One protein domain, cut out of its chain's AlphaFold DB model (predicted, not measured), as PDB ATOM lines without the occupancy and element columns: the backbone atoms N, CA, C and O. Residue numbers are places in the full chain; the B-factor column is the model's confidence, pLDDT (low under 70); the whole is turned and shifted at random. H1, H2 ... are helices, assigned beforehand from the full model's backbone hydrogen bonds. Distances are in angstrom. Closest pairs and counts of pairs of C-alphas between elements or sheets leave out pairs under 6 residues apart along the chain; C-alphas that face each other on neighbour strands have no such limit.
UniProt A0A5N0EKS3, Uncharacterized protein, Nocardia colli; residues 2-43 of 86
ATOM      1  N   GLY A   2      26.818  16.997 -30.931       51.09
ATOM      2  CA  GLY A   2      28.255  16.715 -30.882       51.09
ATOM      3  C   GLY A   2      28.794  16.586 -32.302       51.09
ATOM      4  O   GLY A   2      28.682  15.517 -32.892       51.09
ATOM      5  N   GLY A   3      29.299  17.677 -32.873       75.94
ATOM      6  CA  GLY A   3      29.965  17.643 -34.177       75.94
ATOM      7  C   GLY A   3      31.399  17.139 -34.023       75.94
ATOM      8  O   GLY A   3      32.102  17.573 -33.114       75.94
ATOM      9  N   LYS A   4      31.837  16.223 -34.893       84.25
ATOM     10  CA  LYS A   4      33.260  15.884 -35.018       84.25
ATOM     11  C   LYS A   4      33.925  16.922 -35.922       84.25
ATOM     12  O   LYS A   4      33.372  17.261 -36.965       84.25
ATOM     13  N   ILE A   5      35.087  17.419 -35.507       83.50
ATOM     14  CA  ILE A   5      35.934  18.295 -36.320       83.50
ATOM     15  C   ILE A   5      36.948  17.401 -37.028       83.50
ATOM     16  O   ILE A   5      37.597  16.576 -36.383       83.50
ATOM     17  N   PHE A   6      37.056  17.552 -38.343       88.38
ATOM     18  CA  PHE A   6      38.044  16.862 -39.161       88.38
ATOM     19  C   PHE A   6      39.051  17.894 -39.645       88.38
ATOM     20  O   PHE A   6      38.655  18.893 -40.239       88.38
ATOM     21  N   TYR A   7      40.325  17.647 -39.366       88.56
ATOM     22  CA  TYR A   7      41.421  18.491 -39.818       88.56
ATOM     23  C   TYR A   7      42.043  17.888 -41.069       88.56
ATOM     24  O   TYR A   7      42.228  16.671 -41.166       88.56
ATOM     25  N   THR A   8      42.405  18.748 -42.008       91.31
ATOM     26  CA  THR A   8      43.398  18.412 -43.023       91.31
ATOM     27  C   THR A   8      44.772  18.239 -42.373       91.31
ATOM     28  O   THR A   8      44.988  18.596 -41.210       91.31
ATOM     29  N   ARG A   9      45.722  17.677 -43.126       86.81
ATOM     30  CA  ARG A   9      47.093  17.474 -42.648       86.81
ATOM     31  C   ARG A   9      47.722  18.789 -42.176       86.81
ATOM     32  O   ARG A   9      48.182  18.865 -41.042       86.81
ATOM     33  N   ASP A  10      47.659  19.814 -43.019       91.50
ATOM     34  CA  ASP A  10      48.260  21.121 -42.755       91.50
ATOM     35  C   ASP A  10      47.614  21.806 -41.541       91.50
ATOM     36  O   ASP A  10      48.308  22.401 -40.720       91.50
ATOM     37  N   GLU A  11      46.292  21.681 -41.371       93.12
ATOM     38  CA  GLU A  11      45.589  22.222 -40.200       93.12
ATOM     39  C   GLU A  11      45.972  21.496 -38.907       93.12
ATOM     40  O   GLU A  11      46.122  22.134 -37.866       93.12
ATOM     41  N   ALA A  12      46.146  20.174 -38.959       90.94
ATOM     42  CA  ALA A  12      46.578  19.392 -37.809       90.94
ATOM     43  C   ALA A  12      48.021  19.745 -37.410       90.94
ATOM     44  O   ALA A  12      48.298  19.942 -36.227       90.94
ATOM     45  N   GLU A  13      48.921  19.896 -38.386       90.25
ATOM     46  CA  GLU A  13      50.303  20.338 -38.155       90.25
ATOM     47  C   GLU A  13      50.341  21.769 -37.589       90.25
ATOM     48  O   GLU A  13      51.016  22.015 -36.587       90.25
ATOM     49  N   ALA A  14      49.550  22.697 -38.144       92.44
ATOM     50  CA  ALA A  14      49.421  24.068 -37.641       92.44
ATOM     51  C   ALA A  14      48.816  24.137 -36.227       92.44
ATOM     52  O   ALA A  14      49.170  25.015 -35.439       92.44
ATOM     53  N   ALA A  15      47.940  23.192 -35.878       92.31
ATOM     54  CA  ALA A  15      47.397  23.022 -34.532       92.31
ATOM     55  C   ALA A  15      48.379  22.332 -33.559       92.31
ATOM     56  O   ALA A  15      48.030  22.095 -32.402       92.31
ATOM     57  N   GLY A  16      49.596  21.997 -34.006       91.75
ATOM     58  CA  GLY A  16      50.617  21.336 -33.195       91.75
ATOM     59  C   GLY A  16      50.326  19.859 -32.919       91.75
ATOM     60  O   GLY A  16      50.893  19.284 -31.989       91.75
ATOM     61  N   MET A  17      49.439  19.230 -33.695       92.44
ATOM     62  CA  MET A  17      49.172  17.803 -33.567       92.44
ATOM     63  C   MET A  17      50.361  17.003 -34.087       92.44
ATOM     64  O   MET A  17      50.869  17.233 -35.185       92.44
ATOM     65  N   LYS A  18      50.783  16.008 -33.308       90.81
ATOM     66  CA  LYS A  18      51.802  15.061 -33.749       90.81
ATOM     67  C   LYS A  18      51.174  14.077 -34.730       90.81
ATOM     68  O   LYS A  18      50.493  13.138 -34.320       90.81
ATOM     69  N   LEU A  19      51.417  14.293 -36.015       89.81
ATOM     70  CA  LEU A  19      51.036  13.340 -37.046       89.81
ATOM     71  C   LEU A  19      52.022  12.166 -37.100       89.81
ATOM     72  O   LEU A  19      53.213  12.367 -36.841       89.81
ATOM     73  N   PRO A  20      51.553  10.953 -37.444       90.12
ATOM     74  CA  PRO A  20      52.434   9.817 -37.663       90.12
ATOM     75  C   PRO A  20      53.462  10.119 -38.751       90.12
ATOM     76  O   PRO A  20      53.141  10.719 -39.786       90.12
ATOM     77  N   THR A  21      54.694   9.667 -38.546       91.94
ATOM     78  CA  THR A  21      55.700   9.685 -39.609       91.94
ATOM     79  C   THR A  21      55.334   8.674 -40.706       91.94
ATOM     80  O   THR A  21      54.568   7.735 -40.460       91.94
ATOM     81  N   PRO A  22      55.883   8.808 -41.928       92.75
ATOM     82  CA  PRO A  22      55.691   7.802 -42.974       92.75
ATOM     83  C   PRO A  22      56.118   6.389 -42.542       92.75
ATOM     84  O   PRO A  22      55.463   5.412 -42.893       92.75
ATOM     85  N   GLU A  23      57.179   6.281 -41.740       93.69
ATOM     86  CA  GLU A  23      57.661   5.004 -41.200       93.69
ATOM     87  C   GLU A  23      56.690   4.413 -40.172       93.69
ATOM     88  O   GLU A  23      56.387   3.220 -40.220       93.69
ATOM     89  N   GLU A  24      56.154   5.238 -39.265       93.44
ATOM     90  CA  GLU A  24      55.130   4.812 -38.305       93.44
ATOM     91  C   GLU A  24      53.860   4.353 -39.027       93.44
ATOM     92  O   GLU A  24      53.263   3.347 -38.640       93.44
ATOM     93  N   PHE A  25      53.476   5.050 -40.099       93.50
ATOM     94  CA  PHE A  25      52.344   4.666 -40.934       93.50
ATOM     95  C   PHE A  25      52.576   3.305 -41.598       93.50
ATOM     96  O   PHE A  25      51.741   2.415 -41.465       93.50
ATOM     97  N   ALA A  26      53.731   3.106 -42.243       94.88
ATOM     98  CA  ALA A  26      54.075   1.845 -42.899       94.88
ATOM     99  C   ALA A  26      54.133   0.667 -41.913       94.88
ATOM    100  O   ALA A  26      53.597  -0.405 -42.188       94.88
ATOM    101  N   ARG A  27      54.727   0.874 -40.731       96.00
ATOM    102  CA  ARG A  27      54.763  -0.142 -39.672       96.00
ATOM    103  C   ARG A  27      53.356  -0.519 -39.213       96.00
ATOM    104  O   ARG A  27      53.063  -1.698 -39.053       96.00
ATOM    105  N   ASN A  28      52.496   0.472 -38.981       95.00
ATOM    106  CA  ASN A  28      51.133   0.217 -38.526       95.00
ATOM    107  C   ASN A  28      50.300  -0.470 -39.617       95.00
ATOM    108  O   ASN A  28      49.523  -1.362 -39.293       95.00
ATOM    109  N   GLN A  29      50.506  -0.119 -40.889       96.12
ATOM    110  CA  GLN A  29      49.862  -0.806 -42.006       96.12
ATOM    111  C   GLN A  29      50.236  -2.292 -42.034       96.12
ATOM    112  O   GLN A  29      49.347  -3.129 -42.086       96.12
ATOM    113  N   ALA A  30      51.519  -2.633 -41.879       95.25
ATOM    114  CA  ALA A  30      51.958  -4.030 -41.846       95.25
ATOM    115  C   ALA A  30      51.333  -4.838 -40.690       95.25
ATOM    116  O   ALA A  30      51.049  -6.022 -40.845       95.25
ATOM    117  N   ILE A  31      51.096  -4.205 -39.533       95.94
ATOM    118  CA  ILE A  31      50.400  -4.842 -38.404       95.94
ATOM    119  C   ILE A  31      48.944  -5.147 -38.770       95.94
ATOM    120  O   ILE A  31      48.455  -6.233 -38.465       95.94
ATOM    121  N   LEU A  32      48.257  -4.199 -39.411       95.69
ATOM    122  CA  LEU A  32      46.870  -4.380 -39.840       95.69
ATOM    123  C   LEU A  32      46.759  -5.444 -40.937       95.69
ATOM    124  O   LEU A  32      45.889  -6.301 -40.854       95.69
ATOM    125  N   ASP A  33      47.682  -5.449 -41.897       95.38
ATOM    126  CA  ASP A  33      47.721  -6.453 -42.962       95.38
ATOM    127  C   ASP A  33      47.925  -7.867 -42.390       95.38
ATOM    128  O   ASP A  33      47.288  -8.822 -42.838       95.38
ATOM    129  N   GLN A  34      48.784  -8.005 -41.372       93.19
ATOM    130  CA  GLN A  34      48.979  -9.278 -40.677       93.19
ATOM    131  C   GLN A  34      47.724  -9.696 -39.906       93.19
ATOM    132  O   GLN A  34      47.318 -10.851 -39.994       93.19
ATOM    133  N   PHE A  35      47.086  -8.768 -39.190       91.50
ATOM    134  CA  PHE A  35      45.836  -9.046 -38.483       91.50
ATOM    135  C   PHE A  35      44.736  -9.527 -39.441       91.50
ATOM    136  O   PHE A  35      44.067 -10.518 -39.160       91.50
ATOM    137  N   ASP A  36      44.584  -8.879 -40.596       91.12
ATOM    138  CA  ASP A  36      43.614  -9.283 -41.616       91.12
ATOM    139  C   ASP A  36      43.916 -10.681 -42.171       91.12
ATOM    140  O   ASP A  36      42.999 -11.475 -42.400       91.12
ATOM    141  N   ALA A  37      45.197 -11.003 -42.381       88.94
ATOM    142  CA  ALA A  37      45.613 -12.340 -42.790       88.94
ATOM    143  C   ALA A  37      45.286 -13.390 -41.715       88.94
ATOM    144  O   ALA A  37      44.767 -14.458 -42.045       88.94
ATOM    145  N   ASP A  38      45.532 -13.071 -40.444       85.19
ATOM    146  CA  ASP A  38      45.268 -13.960 -39.313       85.19
ATOM    147  C   ASP A  38      43.766 -14.224 -39.144       85.19
ATOM    148  O   ASP A  38      43.370 -15.371 -38.951       85.19
ATOM    149  N   ILE A  39      42.918 -13.198 -39.275       82.38
ATOM    150  CA  ILE A  39      41.457 -13.341 -39.173       82.38
ATOM    151  C   ILE A  39      40.889 -14.172 -40.323       82.38
ATOM    152  O   ILE A  39      40.061 -15.044 -40.079       82.38
ATOM    153  N   ARG A  40      41.350 -13.964 -41.563       78.69
ATOM    154  CA  ARG A  40      40.912 -14.789 -42.706       78.69
ATOM    155  C   ARG A  40      41.355 -16.245 -42.588       78.69
ATOM    156  O   ARG A  40      40.699 -17.139 -43.108       78.69
ATOM    157  N   ALA A  41      42.496 -16.487 -41.949       79.44
ATOM    158  CA  ALA A  41      42.983 -17.835 -41.686       79.44
ATOM    159  C   ALA A  41      42.352 -18.464 -40.431       79.44
ATOM    160  O   ALA A  41      42.479 -19.676 -40.225       79.44
ATOM    161  N   ALA A  42      41.707 -17.666 -39.576       77.06
ATOM    162  CA  ALA A  42      41.118 -18.140 -38.340       77.06
ATOM    163  C   ALA A  42      39.885 -18.998 -38.625       77.06
ATOM    164  O   ALA A  42      39.007 -18.651 -39.413       77.06
ATOM    165  N   LYS A  43      39.809 -20.136 -37.936       70.88
ATOM    166  CA  LYS A  43      38.592 -20.943 -37.907       70.88
ATOM    167  C   LYS A  43      37.513 -20.217 -37.094       70.88
ATOM    168  O   LYS A  43      37.868 -19.461 -36.182       70.88
TER     169      LYS A  43
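What this domain is: This is residues 2 to 43 of the 86 residues of an uncharacterized protein of Nocardia colli (UniProt A0A5N0EKS3). Picture an open, flat V: residues 2 to 8 make one arm, with no named element, the long helix H2 makes the other, and the small helix H1 sits near the bend. H2 sticks out nearly whole, for residues 21 to 27 and 29 to 43 stand free. The printed part has 42 residues with two named helices, H1 then H2, and no named strand; its class is all helix. It is extended, with a radius of gyration of the C-alphas of 15.5 A and spans of 45 by 30 by 11 A.

Where its parts are: Start at C-alpha 2, at (28.255, 16.715, -30.882). Find H1, residues 9 to 14, beginning at C-alpha 9 at (47.093, 17.474, -42.648) and 8.6 A long. H2, residues 22 to 41, runs 28.6 A to C-alpha 41 at (42.983, -17.835, -41.686).

How they stand to each other: H1 and H2 are apart, joined by a short link of 7 residues. In both, every O i to N i+4 pair is within hydrogen-bond range.

The domain as a whole: The C-alphas farthest apart, of Ala 14 and Lys 43, are 46.3 A apart. The printed part has no cut; residue 2 alone is under pLDDT 70.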